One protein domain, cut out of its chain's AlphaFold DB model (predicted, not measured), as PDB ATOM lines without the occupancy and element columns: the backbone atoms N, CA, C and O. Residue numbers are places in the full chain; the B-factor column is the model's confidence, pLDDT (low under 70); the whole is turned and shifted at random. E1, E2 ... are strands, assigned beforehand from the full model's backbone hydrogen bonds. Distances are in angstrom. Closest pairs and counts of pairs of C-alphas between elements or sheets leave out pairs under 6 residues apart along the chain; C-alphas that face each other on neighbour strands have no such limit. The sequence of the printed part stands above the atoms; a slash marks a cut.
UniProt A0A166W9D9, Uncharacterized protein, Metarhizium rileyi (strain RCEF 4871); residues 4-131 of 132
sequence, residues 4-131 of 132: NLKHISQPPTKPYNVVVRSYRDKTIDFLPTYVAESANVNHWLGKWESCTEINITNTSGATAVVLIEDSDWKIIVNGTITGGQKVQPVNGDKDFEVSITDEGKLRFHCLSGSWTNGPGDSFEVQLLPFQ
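AT A GLANCE: This is residues 4 to 131 of the 132 residues of an uncharacterized protein of Metarhizium rileyi (strain RCEF 4871) (UniProt A0A166W9D9). A six-stranded sheet and a five-stranded sheet lie face to face as a sandwich, two sheets stacked with their strands nearly aligned, and both are twisted. The edges come close at both sides, E3 by E4 on one and E8 by E11 on the other. The printed part has 128 residues, with no named helix and eleven named strands, E1 to E11 in chain order, holding 68 residues; the class is all strand. The larger sheet has the order E3, E2, E5, E6, E7, E8 and is antiparallel throughout, while the smaller has the order E4, E1, E9, E10, E11 and is mixed. The whole is compact, with a radius of gyration of the C-alphas of 13.5 A and a rounded outline of 39 by 31 by 25 A.

HOW THE PARTS SIT: The larger sheet holds E3, residues 27 to 31, E2, residues 17 to 22, E5, residues 52 to 57, E6, residues 63 to 71, E7, residues 74 to 79, and E8, residues 85 to 89. E5, E6, E7 and E8 form a meander, each strand the antiparallel neighbour of the one before. In the hairpin of E5 and E6, N 54 and O 66 are 2.8 A apart, within hydrogen-bond range. In the hairpin of E6 and E7, N 69 and O 76 are 2.9 A apart, and in that of E7 and E8, N 77 and O 86 are 2.8 A apart. On the other side of E5, E2 is its antiparallel neighbour at 168 degrees, with N 19 and O 55 at 2.8 A. E2 and E3 form a hairpin, with N 29 and O 20 at 2.8 A, and E3 and E8 are the edge strands. The smaller sheet holds E4, residues 38 to 44, E1, residues 4 to 9, E9, residues 94 to 100, E10, residues 105 to 110, and E11, residues 122 to 126. E1 and E9 are parallel at 21 degrees, with N 6 and O 96 at 2.9 A. E4 is antiparallel to E1, with N 41 and O 6 at 2.9 A. E9, E10 and E11 form a second meander through two hairpins, with N 99 and O 107 at 2.9 A and N 108 and O 123 at 2.8 A. Between the sheets, 61 pairs of C-alphas lie within 10 A, and the parts that face each other are 9.1 A centre to centre. The closest C-alphas of E3 and E4, those of Leu 31 and Ala 39, are 6.1 A apart. The closest of E8 and E11, those of Lys 86 and Val 125, are 7.2 A apart. E6 and E9 are apart.

IN THESE COORDINATES: E6 is the longest strand by residues, 25.8 A from C-alpha 63 at (218.715, 111.447, 205.232) to C-alpha 71 at (194.520, 114.261, 213.769). E9 measures 19.3 A, E4 18.0 A, E2 16.8 A, E5 16.6 A, E7 16.3 A and E10 16.2 A. E1 begins at C-alpha 4, (194.914, 107.884, 202.719), and is 15.0 A long. E3 is 13.7 A and E8 is 13.0 A. E11 is 13.6 A and ends at C-alpha 126, (211.009, 121.892, 202.754).

THE WHOLE: The two C-alphas farthest apart, those of Ser 60 and Asn 117, are 40.1 A apart. The printed part has no cut. The chain changes sheet at the links E1 to E2, E3 to E4, E4 to E5 and E8 to E9. The link E10 to E11, with 11 residues, is long. The mean pLDDT of the printed part is 91.7, and the model's confidence is under 70 at residues 117 to 119.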
ATOM      1  N   ASN A   4     194.304 109.037 203.359       95.62
ATOM      2  CA  ASN A   4     194.914 107.884 202.719       95.62
ATOM      3  C   ASN A   4     196.030 108.322 201.769       95.62
ATOM      4  O   ASN A   4     195.769 108.978 200.757       95.62
ATOM      5  N   LEU A   5     197.262 107.935 202.089       96.62
ATOM      6  CA  LEU A   5     198.398 108.115 201.200       96.62
ATOM      7  C   LEU A   5     198.350 107.026 200.129       96.62
ATOM      8  O   LEU A   5     198.598 105.856 200.409       96.62
ATOM      9  N   LYS A   6     198.044 107.406 198.890       96.62
ATOM     10  CA  LYS A   6     197.927 106.466 197.770       96.62
ATOM     11  C   LYS A   6     199.263 106.180 197.117       96.62
ATOM     12  O   LYS A   6     199.621 105.017 196.922       96.62
ATOM     13  N   HIS A   7     199.998 107.244 196.820       95.12
ATOM     14  CA  HIS A   7     201.199 107.189 196.005       95.12
ATOM     15  C   HIS A   7     202.307 108.030 196.614       95.12
ATOM     16  O   HIS A   7     202.052 109.095 197.182       95.12
ATOM     17  N   ILE A   8     203.536 107.557 196.440       95.50
ATOM     18  CA  ILE A   8     204.730 108.372 196.612       95.50
ATOM     19  C   ILE A   8     205.516 108.407 195.309       95.50
ATOM     20  O   ILE A   8     205.641 107.377 194.646       95.50
ATOM     21  N   SER A   9     206.029 109.573 194.932       94.31
ATOM     22  CA  SER A   9     206.829 109.746 193.722       94.31
ATOM     23  C   SER A   9     208.056 110.623 193.945       94.31
ATOM     24  O   SER A   9     208.163 111.362 194.926       94.31
ATOM     25  N   GLN A  10     209.013 110.504 193.032       91.75
ATOM     26  CA  GLN A  10     210.273 111.233 193.034       91.75
ATOM     27  C   GLN A  10     210.656 111.652 191.613       91.75
ATOM     28  O   GLN A  10     210.265 110.976 190.659       91.75
ATOM     29  N   PRO A  11     211.423 112.740 191.443       88.44
ATOM     30  CA  PRO A  11     211.774 113.213 190.119       88.44
ATOM     31  C   PRO A  11     212.880 112.320 189.523       88.44
ATOM     32  O   PRO A  11     213.801 111.912 190.239       88.44
ATOM     33  N   PRO A  12     212.860 112.043 188.209       83.25
ATOM     34  CA  PRO A  12     213.870 111.192 187.565       83.25
ATOM     35  C   PRO A  12     215.281 111.797 187.606       83.25
ATOM     36  O   PRO A  12     216.288 111.094 187.588       83.25
ATOM     37  N   THR A  13     215.350 113.123 187.673       83.38
ATOM     38  CA  THR A  13     216.551 113.965 187.708       83.38
ATOM     39  C   THR A  13     217.274 113.942 189.051       83.38
ATOM     40  O   THR A  13     218.485 114.166 189.096       83.38
ATOM     41  N   LYS A  14     216.557 113.670 190.147       83.50
ATOM     42  CA  LYS A  14     217.117 113.561 191.499       83.50
ATOM     43  C   LYS A  14     216.546 112.319 192.164       83.50
ATOM     44  O   LYS A  14     215.533 112.404 192.850       83.50
ATOM     45  N   PRO A  15     217.173 111.160 191.961       82.62
ATOM     46  CA  PRO A  15     216.667 109.939 192.537       82.62
ATOM     47  C   PRO A  15     217.088 109.851 194.003       82.62
ATOM     48  O   PRO A  15     218.231 110.112 194.384       82.62
ATOM     49  N   TYR A  16     216.129 109.450 194.816       90.94
ATOM     50  CA  TYR A  16     216.218 109.210 196.241       90.94
ATOM     51  C   TYR A  16     215.945 107.736 196.524       90.94
ATOM     52  O   TYR A  16     215.396 106.980 195.722       90.94
ATOM     53  N   ASN A  17     216.371 107.305 197.694       93.69
ATOM     54  CA  ASN A  17     215.926 106.075 198.308       93.69
ATOM     55  C   ASN A  17     214.776 106.423 199.250       93.69
ATOM     56  O   ASN A  17     215.007 107.161 200.209       93.69
ATOM     57  N   VAL A  18     213.563 105.932 198.990       95.06
ATOM     58  CA  VAL A  18     212.396 106.255 199.821       95.06
ATOM     59  C   VAL A  18     211.846 104.997 200.472       95.06
ATOM     60  O   VAL A  18     211.537 104.018 199.799       95.06
ATOM     61  N   VAL A  19     211.704 105.025 201.793       96.25
ATOM     62  CA  VAL A  19     211.038 103.979 202.570       96.25
ATOM     63  C   VAL A  19     209.811 104.593 203.223       96.25
ATOM     64  O   VAL A  19     209.936 105.568 203.963       96.25
ATOM     65  N   VAL A  20     208.639 104.010 202.989       96.88
ATOM     66  CA  VAL A  20     207.388 104.405 203.642       96.88
ATOM     67  C   VAL A  20     206.995 103.310 204.623       96.88
ATOM     68  O   VAL A  20     206.900 102.150 204.241       96.88
ATOM     69  N   ARG A  21     206.777 103.654 205.892       96.81
ATOM     70  CA  ARG A  21     206.334 102.718 206.934       96.81
ATOM     71  C   ARG A  21     205.006 103.185 207.506       96.81
ATOM     72  O   ARG A  21     204.946 104.281 208.050       96.81
ATOM     73  N   SER A  22     203.969 102.358 207.435       95.31
ATOM     74  CA  SER A  22     202.713 102.610 208.154       95.31
ATOM     75  C   SER A  22     202.772 101.903 209.505       95.31
ATOM     76  O   SER A  22     202.726 100.673 209.578       95.31
ATOM     77  N   TYR A  23     202.859 102.655 210.606       93.12
ATOM     78  CA  TYR A  23     202.792 102.051 211.940       93.12
ATOM     79  C   TYR A  23     201.373 101.597 212.298       93.12
ATOM     80  O   TYR A  23     201.220 100.753 213.187       93.12
ATOM     81  N   ARG A  24     200.353 102.109 211.597       91.25
ATOM     82  CA  ARG A  24     198.967 101.643 211.690       91.25
ATOM     83  C   ARG A  24     198.811 100.238 211.113       91.25
ATOM     84  O   ARG A  24     198.302  99.360 211.803       91.25
ATOM     85  N   ASP A  25     199.297 100.034 209.892       89.88
ATOM     86  CA  ASP A  25     199.057  98.804 209.125       89.88
ATOM     87  C   ASP A  25     200.205  97.788 209.264       89.88
ATOM     88  O   ASP A  25     200.080  96.640 208.848       89.88
ATOM     89  N   LYS A  26     201.316  98.195 209.897       90.69
ATOM     90  CA  LYS A  26     202.556  97.412 210.066       90.69
ATOM     91  C   LYS A  26     203.178  96.987 208.731       90.69
ATOM     92  O   LYS A  26     203.806  95.935 208.633       90.69
ATOM     93  N   THR A  27     203.025  97.831 207.718       93.38
ATOM     94  CA  THR A  27     203.520  97.639 206.352       93.38
ATOM     95  C   THR A  27     204.720  98.537 206.067       93.38
ATOM     96  O   THR A  27     204.916  99.580 206.703       93.38
ATOM     97  N   ILE A  28     205.546  98.105 205.115       94.06
ATOM     98  CA  ILE A  28     206.710  98.844 204.635       94.06
ATOM     99  C   ILE A  28     206.717  98.782 203.112       94.06
ATOM    100  O   ILE A  28     206.765  97.689 202.549       94.06
ATOM    101  N   ASP A  29     206.739  99.947 202.476       94.62
ATOM    102  CA  ASP A  29     206.952 100.102 201.042       94.62
ATOM    103  C   ASP A  29     208.286 100.766 200.763       94.62
ATOM    104  O   ASP A  29     208.839 101.515 201.576       94.62
ATOM    105  N   PHE A  30     208.803 100.479 199.578       91.94
ATOM    106  CA  PHE A  30     210.129 100.891 199.186       91.94
ATOM    107  C   PHE A  30     210.149 101.377 197.744       91.94
ATOM    108  O   PHE A  30     209.677 100.688 196.841       91.94
ATOM    109  N   LEU A  31     210.749 102.545 197.544       91.50
ATOM    110  CA  LEU A  31     211.026 103.123 196.244       91.50
ATOM    111  C   LEU A  31     212.550 103.257 196.088       91.50
ATOM    112  O   LEU A  31     213.149 104.176 196.662       91.50
ATOM    113  N   PRO A  32     213.197 102.333 195.352       85.38
ATOM    114  CA  PRO A  32     214.641 102.345 195.196       85.38
ATOM    115  C   PRO A  32     215.102 103.507 194.320       85.38
ATOM    116  O   PRO A  32     214.474 103.857 193.317       85.38
ATOM    117  N   THR A  33     216.283 104.021 194.642       84.94
ATOM    118  CA  THR A  33     216.992 105.012 193.827       84.94
ATOM    119  C   THR A  33     217.238 104.476 192.415       84.94
ATOM    120  O   THR A  33     217.687 103.344 192.260       84.94
ATOM    121  N   TYR A  34     216.967 105.289 191.388       78.94
ATOM    122  CA  TYR A  34     217.176 104.982 189.959       78.94
ATOM    123  C   TYR A  34     216.333 103.836 189.361       78.94
ATOM    124  O   TYR A  34     216.515 103.520 188.188       78.94
ATOM    125  N   VAL A  35     215.431 103.207 190.121       76.88
ATOM    126  CA  VAL A  35     214.653 102.050 189.632       76.88
ATOM    127  C   VAL A  35     213.214 102.424 189.305       76.88
ATOM    128  O   VAL A  35     212.673 101.960 188.306       76.88
ATOM    129  N   ALA A  36     212.586 103.245 190.144       75.19
ATOM    130  CA  ALA A  36     211.193 103.622 189.972       75.19
ATOM    131  C   ALA A  36     210.959 105.076 190.394       75.19
ATOM    132  O   ALA A  36     211.490 105.553 191.400       75.19
ATOM    133  N   GLU A  37     210.143 105.770 189.604       84.81
ATOM    134  CA  GLU A  37     209.734 107.156 189.852       84.81
ATOM    135  C   GLU A  37     208.540 107.237 190.807       84.81
ATOM    136  O   GLU A  37     208.289 108.291 191.383       84.81
ATOM    137  N   SER A  38     207.815 106.133 191.018       89.94
ATOM    138  CA  SER A  38     206.676 106.081 191.931       89.94
ATOM    139  C   SER A  38     206.425 104.697 192.532       89.94
ATOM    140  O   SER A  38     206.793 103.668 191.965       89.94
ATOM    141  N   ALA A  39     205.786 104.685 193.704       90.75
ATOM    142  CA  ALA A  39     205.277 103.495 194.377       90.75
ATOM    143  C   ALA A  39     203.830 103.715 194.838       90.75
ATOM    144  O   ALA A  39     203.475 104.777 195.357       90.75
ATOM    145  N   ASN A  40     203.005 102.679 194.679       91.81
ATOM    146  CA  ASN A  40     201.662 102.609 195.250       91.81
ATOM    147  C   ASN A  40     201.783 102.088 196.680       91.81
ATOM    148  O   ASN A  40     202.157 100.933 196.856       91.81
ATOM    149  N   VAL A  41     201.453 102.910 197.673       91.31
ATOM    150  CA  VAL A  41     201.598 102.541 199.091       91.31
ATOM    151  C   VAL A  41     200.241 102.230 199.732       91.31
ATOM    152  O   VAL A  41     200.103 101.228 200.418       91.31
ATOM    153  N   ASN A  42     199.195 103.002 199.402       92.81
ATOM    154  CA  ASN A  42     197.812 102.799 199.863       92.81
ATOM    155  C   ASN A  42     197.655 102.631 201.390       92.81
ATOM    156  O   ASN A  42     197.037 101.668 201.847       92.81
ATOM    157  N   HIS A  43     198.153 103.597 202.169       91.12
ATOM    158  CA  HIS A  43     198.076 103.571 203.637       91.12
ATOM    159  C   HIS A  43     197.088 104.575 204.196       91.12
ATOM    160  O   HIS A  43     197.206 105.782 203.962       91.12
ATOM    161  N   TRP A  44     196.189 104.098 205.055       92.44
ATOM    162  CA  TRP A  44     195.446 104.994 205.932       92.44
ATOM    163  C   TRP A  44     196.381 105.583 206.973       92.44
ATOM    164  O   TRP A  44     197.095 104.866 207.672       92.44
ATOM    165  N   LEU A  45     196.335 106.900 207.132       93.56
ATOM    166  CA  LEU A  45     197.120 107.547 208.166       93.56
ATOM    167  C   LEU A  45     196.547 107.194 209.541       93.56
ATOM    168  O   LEU A  45     195.330 107.160 209.753       93.56
ATOM    169  N   GLY A  46     197.427 106.891 210.488       90.94
ATOM    170  CA  GLY A  46     197.087 106.877 211.905       90.94
ATOM    171  C   GLY A  46     197.542 108.157 212.603       90.94
ATOM    172  O   GLY A  46     198.040 109.093 211.977       90.94
ATOM    173  N   LYS A  47     197.366 108.180 213.922       90.88
ATOM    174  CA  LYS A  47     197.778 109.272 214.812       90.88
ATOM    175  C   LYS A  47     198.825 108.784 215.804       90.88
ATOM    176  O   LYS A  47     198.772 107.612 216.187       90.88
ATOM    177  N   TRP A  48     199.700 109.676 216.270       89.19
ATOM    178  CA  TRP A  48     200.688 109.371 217.311       89.19
ATOM    179  C   TRP A  48     201.544 108.138 216.954       89.19
ATOM    180  O   TRP A  48     202.173 108.092 215.900       89.19
ATOM    181  N   GLU A  49     201.534 107.104 217.798       88.94
ATOM    182  CA  GLU A  49     202.291 105.856 217.619       88.94
ATOM    183  C   GLU A  49     201.867 105.038 216.385       88.94
ATOM    184  O   GLU A  49     202.567 104.108 215.990       88.94
ATOM    185  N   SER A  50     200.740 105.385 215.760       91.81
ATOM    186  CA  SER A  50     200.246 104.764 214.528       91.81
ATOM    187  C   SER A  50     200.489 105.620 213.277       91.81
ATOM    188  O   SER A  50     199.831 105.392 212.266       91.81
ATOM    189  N   CYS A  51     201.366 106.627 213.331       93.50
ATOM    190  CA  CYS A  51     201.661 107.500 212.189       93.50
ATOM    191  C   CYS A  51     202.252 106.747 210.980       93.50
ATOM    192  O   CYS A  51     202.598 105.565 211.054       93.50
ATOM    193  N   THR A  52     202.383 107.447 209.856       97.12
ATOM    194  CA  THR A  52     203.174 106.967 208.721       97.12
ATOM    195  C   THR A  52     204.505 107.708 208.695       97.12
ATOM    196  O   THR A  52     204.550 108.928 208.816       97.12
ATOM    197  N   GLU A  53     205.598 106.975 208.533       97.56
ATOM    198  CA  GLU A  53     206.950 107.513 208.405       97.56
ATOM    199  C   GLU A  53     207.412 107.421 206.953       97.56
ATOM    200  O   GLU A  53     207.282 106.379 206.317       97.56
ATOM    201  N   ILE A  54     207.994 108.501 206.443       97.19
ATOM    202  CA  ILE A  54     208.664 108.565 205.149       97.19
ATOM    203  C   ILE A  54     210.136 108.871 205.420       97.19
ATOM    204  O   ILE A  54     210.491 109.970 205.854       97.19
ATOM    205  N   ASN A  55     210.999 107.895 205.167       97.12
ATOM    206  CA  ASN A  55     212.446 108.043 205.234       97.12
ATOM    207  C   ASN A  55     212.994 108.232 203.817       97.12
ATOM    208  O   ASN A  55     212.714 107.423 202.936       97.12
ATOM    209  N   ILE A  56     213.742 109.309 203.601       95.50
ATOM    210  CA  ILE A  56     214.243 109.727 202.293       95.50
ATOM    211  C   ILE A  56     215.747 109.906 202.410       95.50
ATOM    212  O   ILE A  56     216.208 110.771 203.151       95.50
ATOM    213  N   THR A  57     216.514 109.143 201.642       94.62
ATOM    214  CA  THR A  57     217.973 109.270 201.579       94.62
ATOM    215  C   THR A  57     218.385 109.662 200.168       94.62
ATOM    216  O   THR A  57     217.980 109.019 199.202       94.62
ATOM    217  N   ASN A  58     219.175 110.724 200.022       90.88
ATOM    218  CA  ASN A  58     219.729 111.093 198.721       90.88
ATOM    219  C   ASN A  58     221.003 110.287 198.401       90.88
ATOM    220  O   ASN A  58     221.528 109.538 199.224       90.88
ATOM    221  N   THR A  59     221.541 110.479 197.201       88.75
ATOM    222  CA  THR A  59     222.724 109.752 196.716       88.75
ATOM    223  C   THR A  59     224.020 110.096 197.451       88.75
ATOM    224  O   THR A  59     224.966 109.314 197.399       88.75
ATOM    225  N   SER A  60     224.077 111.228 198.164       89.44
ATOM    226  CA  SER A  60     225.209 111.589 199.026       89.44
ATOM    227  C   SER A  60     225.081 111.060 200.461       89.44
ATOM    228  O   SER A  60     225.966 111.304 201.278       89.44
ATOM    229  N   GLY A  61     224.008 110.324 200.772       90.69
ATOM    230  CA  GLY A  61     223.761 109.718 202.084       90.69
ATOM    231  C   GLY A  61     223.060 110.633 203.092       90.69
ATOM    232  O   GLY A  61     222.781 110.205 204.214       90.69
ATOM    233  N   ALA A  62     222.727 111.872 202.722       92.19
ATOM    234  CA  ALA A  62     221.921 112.738 203.574       92.19
ATOM    235  C   ALA A  62     220.499 112.170 203.689       92.19
ATOM    236  O   ALA A  62     219.896 111.769 202.693       92.19
ATOM    237  N   THR A  63     219.980 112.121 204.916       94.94
ATOM    238  CA  THR A  63     218.715 111.447 205.232       94.94
ATOM    239  C   THR A  63     217.736 112.400 205.896       94.94
ATOM    240  O   THR A  63     218.091 113.093 206.850       94.94
ATOM    241  N   ALA A  64     216.496 112.394 205.413       95.81
ATOM    242  CA  ALA A  64     215.347 113.050 206.009       95.81
ATOM    243  C   ALA A  64     214.345 112.001 206.512       95.81
ATOM    244  O   ALA A  64     214.059 111.026 205.822       95.81
ATOM    245  N   VAL A  65     213.789 112.216 207.700       97.06
ATOM    246  CA  VAL A  65     212.690 111.430 208.264       97.06
ATOM    247  C   VAL A  65     211.502 112.354 208.473       97.06
ATOM    248  O   VAL A  65     211.603 113.355 209.186       97.06
ATOM    249  N   VAL A  66     210.382 112.020 207.844       97.69
ATOM    250  CA  VAL A  66     209.134 112.778 207.917       97.69
ATOM    251  C   VAL A  66     208.042 111.889 208.482       97.69
ATOM    252  O   VAL A  66     207.850 110.773 208.014       97.69
ATOM    253  N   LEU A  67     207.322 112.383 209.481       97.69
ATOM    254  CA  LEU A  67     206.173 111.703 210.070       97.69
ATOM    255  C   LEU A  67     204.902 112.410 209.610       97.69
ATOM    256  O   LEU A  67     204.841 113.639 209.657       97.69
ATOM    257  N   ILE A  68     203.911 111.646 209.160       97.19
ATOM    258  CA  ILE A  68     202.621 112.157 208.700       97.19
ATOM    259  C   ILE A  68     201.486 111.518 209.499       97.19
ATOM    260  O   ILE A  68     201.439 110.301 209.696       97.19
ATOM    261  N   GLU A  69     200.578 112.361 209.975       95.81
ATOM    262  CA  GLU A  69     199.536 111.986 210.929       95.81
ATOM    263  C   GLU A  69     198.177 112.561 210.527       95.81
ATOM    264  O   GLU A  69     198.089 113.700 210.065       95.81
ATOM    265  N   ASP A  70     197.116 111.791 210.770       94.25
ATOM    266  CA  ASP A  70     195.721 112.246 210.719       94.25
ATOM    267  C   ASP A  70     195.237 112.558 212.141       94.25
ATOM    268  O   ASP A  70     195.086 111.653 212.965       94.25
ATOM    269  N   SER A  71     195.003 113.839 212.450       93.06
ATOM    270  CA  SER A  71     194.520 114.261 213.769       93.06
ATOM    271  C   SER A  71     193.607 115.480 213.685       93.06
ATOM    272  O   SER A  71     193.970 116.496 213.103       93.06
ATOM    273  N   ASP A  72     192.443 115.417 214.338       91.44
ATOM    274  CA  ASP A  72     191.529 116.550 214.564       91.44
ATOM    275  C   ASP A  72     191.281 117.438 213.331       91.44
ATOM    276  O   ASP A  72     191.447 118.660 213.383       91.44
ATOM    277  N   TRP A  73     190.871 116.817 212.217       91.62
ATOM    278  CA  TRP A  73     190.619 117.498 210.937       91.62
ATOM    279  C   TRP A  73     191.854 118.199 210.369       91.62
ATOM    280  O   TRP A  73     191.757 119.261 209.754       91.62
ATOM    281  N   LYS A  74     193.037 117.636 210.611       93.88
ATOM    282  CA  LYS A  74     194.317 118.135 210.114       93.88
ATOM    283  C   LYS A  74     195.180 116.964 209.673       93.88
ATOM    284  O   LYS A  74     195.160 115.900 210.289       93.88
ATOM    285  N   ILE A  75     195.988 117.212 208.651       95.19
ATOM    286  CA  ILE A  75     197.223 116.473 208.443       95.19
ATOM    287  C   ILE A  75     198.333 117.209 209.187       95.19
ATOM    288  O   ILE A  75     198.489 118.431 209.063       95.19
ATOM    289  N   ILE A  76     199.080 116.470 209.996       96.56
ATOM    290  CA  ILE A  76     200.260 116.980 210.688       96.56
ATOM    291  C   ILE A  76     201.473 116.324 210.045       96.56
ATOM    292  O   ILE A  76     201.539 115.104 209.937       96.56
ATOM    293  N   VAL A  77     202.417 117.148 209.604       97.38
ATOM    294  CA  VAL A  77     203.697 116.725 209.036       97.38
ATOM    295  C   VAL A  77     204.801 117.186 209.978       97.38
ATOM    296  O   VAL A  77     204.934 118.382 210.228       97.38
ATOM    297  N   ASN A  78     205.580 116.249 210.506       97.06
ATOM    298  CA  ASN A  78     206.652 116.474 211.478       97.06
ATOM    299  C   ASN A  78     207.983 115.905 210.966       97.06
ATOM    300  O   ASN A  78     208.017 115.145 209.999       97.06
ATOM    301  N   GLY A  79     209.078 116.219 211.659       95.31
ATOM    302  CA  GLY A  79     210.382 115.579 211.460       95.31
ATOM    303  C   GLY A  79     211.429 116.537 210.902       95.31
ATOM    304  O   GLY A  79     211.490 117.702 211.296       95.31
ATOM    305  N   THR A  80     212.276 116.064 209.988       95.94
ATOM    306  CA  THR A  80     213.356 116.861 209.374       95.94
ATOM    307  C   THR A  80     212.837 117.800 208.279       95.94
ATOM    308  O   THR A  80     213.272 117.743 207.125       95.94
ATOM    309  N   ILE A  81     211.904 118.672 208.649       96.31
ATOM    310  CA  ILE A  81     211.339 119.717 207.797       96.31
ATOM    311  C   ILE A  81     211.637 121.108 208.363       96.31
ATOM    312  O   ILE A  81     211.815 121.287 209.570       96.31
ATOM    313  N   THR A  82     211.676 122.125 207.504       94.44
ATOM    314  CA  THR A  82     211.805 123.518 207.952       94.44
ATOM    315  C   THR A  82     210.636 123.909 208.855       94.44
ATOM    316  O   THR A  82     209.479 123.679 208.518       94.44
ATOM    317  N   GLY A  83     210.946 124.501 210.013       93.00
ATOM    318  CA  GLY A  83     209.954 124.850 211.035       93.00
ATOM    319  C   GLY A  83     209.558 123.693 211.963       93.00
ATOM    320  O   GLY A  83     208.807 123.918 212.904       93.00
ATOM    321  N   GLY A  84     210.064 122.474 211.734       94.00
ATOM    322  CA  GLY A  84     209.863 121.293 212.586       94.00
ATOM    323  C   GLY A  84     208.485 120.632 212.473       94.00
ATOM    324  O   GLY A  84     208.389 119.409 212.550       94.00
ATOM    325  N   GLN A  85     207.434 121.421 212.238       96.06
ATOM    326  CA  GLN A  85     206.066 120.948 212.059       96.06
ATOM    327  C   GLN A  85     205.312 121.806 211.037       96.06
ATOM    328  O   GLN A  85     205.370 123.035 211.055       96.06
ATOM    329  N   LYS A  86     204.514 121.146 210.197       96.19
ATOM    330  CA  LYS A  86     203.489 121.760 209.360       96.19
ATOM    331  C   LYS A  86     202.143 121.140 209.703       96.19
ATOM    332  O   LYS A  86     201.950 119.936 209.588       96.19
ATOM    333  N   VAL A  87     201.197 121.988 210.088       95.56
ATOM    334  CA  VAL A  87     199.796 121.609 210.278       95.56
ATOM    335  C   VAL A  87     199.006 122.152 209.100       95.56
ATOM    336  O   VAL A  87     199.017 123.360 208.850       95.56
ATOM    337  N   GLN A  88     198.325 121.269 208.380       94.81
ATOM    338  CA  GLN A  88     197.433 121.642 207.293       94.81
ATOM    339  C   GLN A  88     196.020 121.162 207.644       94.81
ATOM    340  O   GLN A  88     195.809 119.961 207.813       94.81
ATOM    341  N   PRO A  89     195.039 122.070 207.796       93.62
ATOM    342  CA  PRO A  89     193.670 121.650 208.043       93.62
ATOM    343  C   PRO A  89     193.110 120.876 206.845       93.62
ATOM    344  O   PRO A  89     193.541 121.084 205.707       93.62
ATOM    345  N   VAL A  90     192.157 119.989 207.126       92.31
ATOM    346  CA  VAL A  90     191.529 119.093 206.159       92.31
ATOM    347  C   VAL A  90     190.003 119.165 206.246       92.31
ATOM    348  O   VAL A  90     189.434 119.152 207.337       92.31
ATOM    349  N   ASN A  91     189.315 119.221 205.104       88.88
ATOM    350  CA  ASN A  91     187.850 119.198 205.030       88.88
ATOM    351  C   ASN A  91     187.294 117.825 204.597       88.88
ATOM    352  O   ASN A  91     186.928 117.607 203.445       88.88
ATOM    353  N   GLY A  92     187.171 116.890 205.536       89.81
ATOM    354  CA  GLY A  92     186.617 115.557 205.259       89.81
ATOM    355  C   GLY A  92     187.645 114.607 204.668       89.81
ATOM    356  O   GLY A  92     188.834 114.907 204.651       89.81
ATOM    357  N   ASP A  93     187.191 113.443 204.224       92.69
ATOM    358  CA  ASP A  93     188.093 112.371 203.803       92.69
ATOM    359  C   ASP A  93     188.905 112.782 202.568       92.69
ATOM    360  O   ASP A  93     188.410 113.513 201.697       92.69
ATOM    361  N   LYS A  94     190.171 112.355 202.519       93.50
ATOM    362  CA  LYS A  94     191.091 112.666 201.420       93.50
ATOM    363  C   LYS A  94     191.957 111.471 201.073       93.50
ATOM    364  O   LYS A  94     192.702 110.961 201.908       93.50
ATOM    365  N   ASP A  95     191.927 111.121 199.797       95.94
ATOM    366  CA  ASP A  95     193.008 110.394 199.155       95.94
ATOM    367  C   ASP A  95     194.013 111.424 198.616       95.94
ATOM    368  O   ASP A  95     193.624 112.430 198.011       95.94
ATOM    369  N   PHE A  96     195.301 111.201 198.855       96.38
ATOM    370  CA  PHE A  96     196.355 112.126 198.450       96.38
ATOM    371  C   PHE A  96     197.619 111.381 198.017       96.38
ATOM    372  O   PHE A  96     197.808 110.197 198.309       96.38
ATOM    373  N   GLU A  97     198.493 112.097 197.328       96.69
ATOM    374  CA  GLU A  97     199.828 111.647 196.963       96.69
ATOM    375  C   GLU A  97     200.904 112.547 197.567       96.69
ATOM    376  O   GLU A  97     200.664 113.710 197.915       96.69
ATOM    377  N   VAL A  98     202.103 111.987 197.695       97.19
ATOM    378  CA  VAL A  98     203.302 112.704 198.116       97.19
ATOM    379  C   VAL A  98     204.320 112.649 196.989       97.19
ATOM    380  O   VAL A  98     204.712 111.572 196.559       97.19
ATOM    381  N   SER A  99     204.789 113.799 196.526       95.44
ATOM    382  CA  SER A  99     205.875 113.886 195.549       95.44
ATOM    383  C   SER A  99     207.078 114.591 196.156       95.44
ATOM    384  O   SER A  99     206.948 115.622 196.819       95.44
ATOM    385  N   ILE A 100     208.268 114.041 195.933       93.75
ATOM    386  CA  ILE A 100     209.514 114.770 196.157       93.75
ATOM    387  C   ILE A 100     209.715 115.694 194.951       93.75
ATOM    388  O   ILE A 100     209.612 115.246 193.812       93.75
ATOM    389  N   THR A 101     209.967 116.983 195.174       91.00
ATOM    390  CA  THR A 101     210.225 117.935 194.083       91.00
ATOM    391  C   THR A 101     211.710 118.000 193.742       91.00
ATOM    392  O   THR A 101     212.576 117.633 194.545       91.00
ATOM    393  N   ASP A 102     212.029 118.532 192.562       86.62
ATOM    394  CA  ASP A 102     213.411 118.823 192.175       86.62
ATOM    395  C   ASP A 102     214.102 119.798 193.137       86.62
ATOM    396  O   ASP A 102     215.321 119.747 193.285       86.62
ATOM    397  N   GLU A 103     213.366 120.651 193.853       86.38
ATOM    398  CA  GLU A 103     213.942 121.544 194.870       86.38
ATOM    399  C   GLU A 103     214.118 120.881 196.249       86.38
ATOM    400  O   GLU A 103     214.419 121.556 197.233       86.38
ATOM    401  N   GLY A 104     213.921 119.562 196.356       86.06
ATOM    402  CA  GLY A 104     214.076 118.840 197.621       86.06
ATOM    403  C   GLY A 104     212.953 119.126 198.621       86.06
ATOM    404  O   GLY A 104     213.164 119.059 199.835       86.06
ATOM    405  N   LYS A 105     211.757 119.463 198.136       93.31
ATOM    406  CA  LYS A 105     210.550 119.584 198.962       93.31
ATOM    407  C   LYS A 105     209.740 118.298 198.921       93.31
ATOM    408  O   LYS A 105     209.823 117.546 197.957       93.31
ATOM    409  N   LEU A 106     208.904 118.092 199.933       95.88
ATOM    410  CA  LEU A 106     207.762 117.187 199.828       95.88
ATOM    411  C   LEU A 106     206.511 117.992 199.528       95.88
ATOM    412  O   LEU A 106     206.128 118.861 200.315       95.88
ATOM    413  N   ARG A 107     205.868 117.675 198.411       96.69
ATOM    414  CA  ARG A 107     204.560 118.189 198.031       96.69
ATOM    415  C   ARG A 107     203.500 117.146 198.342       96.69
ATOM    416  O   ARG A 107     203.609 115.997 197.933       96.69
ATOM    417  N   PHE A 108     202.466 117.582 199.040       96.81
ATOM    418  CA  PHE A 108     201.277 116.811 199.361       96.81
ATOM    419  C   PHE A 108     200.158 117.303 198.455       96.81
ATOM    420  O   PHE A 108     199.820 118.486 198.512       96.81
ATOM    421  N   HIS A 109     199.594 116.430 197.626       96.38
ATOM    422  CA  HIS A 109     198.560 116.785 196.652       96.38
ATOM    423  C   HIS A 109     197.306 115.932 196.849       96.38
ATOM    424  O   HIS A 109     197.380 114.707 196.900       96.38
ATOM    425  N   CYS A 110     196.151 116.576 197.009       95.19
ATOM    426  CA  CYS A 110     194.863 115.901 197.074       95.19
ATOM    427  C   CYS A 110     194.485 115.369 195.694       95.19
ATOM    428  O   CYS A 110     194.348 116.136 194.745       95.19
ATOM    429  N   LEU A 111     194.165 114.077 195.609       94.06
ATOM    430  CA  LEU A 111     193.679 113.480 194.361       94.06
ATOM    431  C   LEU A 111     192.261 113.948 194.001       94.06
ATOM    432  O   LEU A 111     191.819 113.809 192.862       94.06
ATOM    433  N   SER A 112     191.528 114.489 194.976       89.12
ATOM    434  CA  SER A 112     190.214 115.081 194.765       89.12
ATOM    435  C   SER A 112     189.968 116.246 195.719       89.12
ATOM    436  O   SER A 112     190.131 116.121 196.937       89.12
ATOM    437  N   GLY A 113     189.525 117.372 195.159       89.25
ATOM    438  CA  GLY A 113     189.188 118.573 195.914       89.25
ATOM    439  C   GLY A 113     190.414 119.318 196.442       89.25
ATOM    440  O   GLY A 113     191.475 119.323 195.827       89.25
ATOM    441  N   SER A 114     190.239 119.989 197.574       91.81
ATOM    442  CA  SER A 114     191.236 120.854 198.206       91.81
ATOM    443  C   SER A 114     191.531 120.394 199.632       91.81
ATOM    444  O   SER A 114     190.706 119.717 200.243       91.81
ATOM    445  N   TRP A 115     192.672 120.792 200.202       91.12
ATOM    446  CA  TRP A 115     192.967 120.494 201.610       91.12
ATOM    447  C   TRP A 115     191.955 121.184 202.536       91.12
ATOM    448  O   TRP A 115     191.380 120.555 203.411       91.12
ATOM    449  N   THR A 116     191.644 122.461 202.310       88.19
ATOM    450  CA  THR A 116     190.633 123.216 203.077       88.19
ATOM    451  C   THR A 116     189.591 123.847 202.170       88.19
ATOM    452  O   THR A 116     189.727 123.813 200.952       88.19
ATOM    453  N   ASN A 117     188.580 124.506 202.743       68.56
ATOM    454  CA  ASN A 117     187.690 125.395 201.992       68.56
ATOM    455  C   ASN A 117     188.513 126.557 201.400       68.56
ATOM    456  O   ASN A 117     188.796 127.540 202.080       68.56
ATOM    457  N   GLY A 118     188.976 126.394 200.165       65.94
ATOM    458  CA  GLY A 118     189.918 127.271 199.475       65.94
ATOM    459  C   GLY A 118     190.429 126.600 198.192       65.94
ATOM    460  O   GLY A 118     190.130 125.431 197.963       65.94
ATOM    461  N   PRO A 119     191.182 127.313 197.342       54.19
ATOM    462  CA  PRO A 119     191.515 126.831 195.999       54.19
ATOM    463  C   PRO A 119     192.682 125.829 195.939       54.19
ATOM    464  O   PRO A 119     192.993 125.344 194.859       54.19
ATOM    465  N   GLY A 120     193.362 125.547 197.056       83.06
ATOM    466  CA  GLY A 120     194.599 124.761 197.055       83.06
ATOM    467  C   GLY A 120     194.368 123.259 197.210       83.06
ATOM    468  O   GLY A 120     193.926 122.800 198.267       83.06
ATOM    469  N   ASP A 121     194.741 122.497 196.190       93.44
ATOM    470  CA  ASP A 121     194.844 121.034 196.216       93.44
ATOM    471  C   ASP A 121     196.200 120.544 196.739       93.44
ATOM    472  O   ASP A 121     196.401 119.351 196.937       93.44
ATOM    473  N   SER A 122     197.136 121.456 197.001       95.00
ATOM    474  CA  SER A 122     198.500 121.112 197.377       95.00
ATOM    475  C   SER A 122     199.090 122.010 198.455       95.00
ATOM    476  O   SER A 122     198.753 123.187 198.586       95.00
ATOM    477  N   PHE A 123     200.000 121.434 199.237       95.19
ATOM    478  CA  PHE A 123     200.915 122.171 200.100       95.19
ATOM    479  C   PHE A 123     202.292 121.510 200.097       95.19
ATOM    480  O   PHE A 123     202.435 120.336 199.757       95.19
ATOM    481  N   GLU A 124     203.313 122.267 200.485       95.94
ATOM    482  CA  GLU A 124     204.699 121.806 200.478       95.94
ATOM    483  C   GLU A 124     205.349 121.971 201.851       95.94
ATOM    484  O   GLU A 124     205.021 122.885 202.615       95.94
ATOM    485  N   VAL A 125     206.315 121.102 202.134       96.31
ATOM    486  CA  VAL A 125     207.277 121.256 203.225       96.31
ATOM    487  C   VAL A 125     208.691 121.120 202.669       96.31
ATOM    488  O   VAL A 125     208.960 120.275 201.816       96.31
ATOM    489  N   GLN A 126     209.605 121.955 203.150       95.69
ATOM    490  CA  GLN A 126     211.009 121.892 202.754       95.69
ATOM    491  C   GLN A 126     211.746 120.870 203.622       95.69
ATOM    492  O   GLN A 126     211.696 120.964 204.850       95.69
ATOM    493  N   LEU A 127     212.461 119.929 202.998       94.88
ATOM    494  CA  LEU A 127     213.312 118.977 203.712       94.88
ATOM    495  C   LEU A 127     214.641 119.645 204.062       94.88
ATOM    496  O   LEU A 127     215.322 120.168 203.180       94.88
ATOM    497  N   LEU A 128     215.013 119.621 205.346       92.81
ATOM    498  CA  LEU A 128     216.238 120.273 205.835       92.81
ATOM    499  C   LEU A 128     217.524 119.734 205.184       92.81
ATOM    500  O   LEU A 128     218.345 120.547 204.769       92.81
ATOM    501  N   PRO A 129     217.718 118.409 205.030       88.56
ATOM    502  CA  PRO A 129     218.974 117.876 204.495       88.56
ATOM    503  C   PRO A 129     219.190 118.162 203.005       88.56
ATOM    504  O   PRO A 129     220.277 117.914 202.490       88.56
ATOM    505  N   PHE A 130     218.156 118.635 202.303       85.62
ATOM    506  CA  PHE A 130     218.163 118.829 200.852       85.62
ATOM    507  C   PHE A 130     217.994 120.296 200.447       85.62
ATOM    508  O   PHE A 130     217.751 120.580 199.278       85.62
ATOM    509  N   GLN A 131     218.133 121.221 201.401       75.81
ATOM    510  CA  GLN A 131     218.239 122.648 201.110       75.81
ATOM    511  C   GLN A 131     219.545 122.895 200.339       75.81
ATOM    512  O   GLN A 131     220.626 122.597 200.851       75.81
TER     513      GLN A 131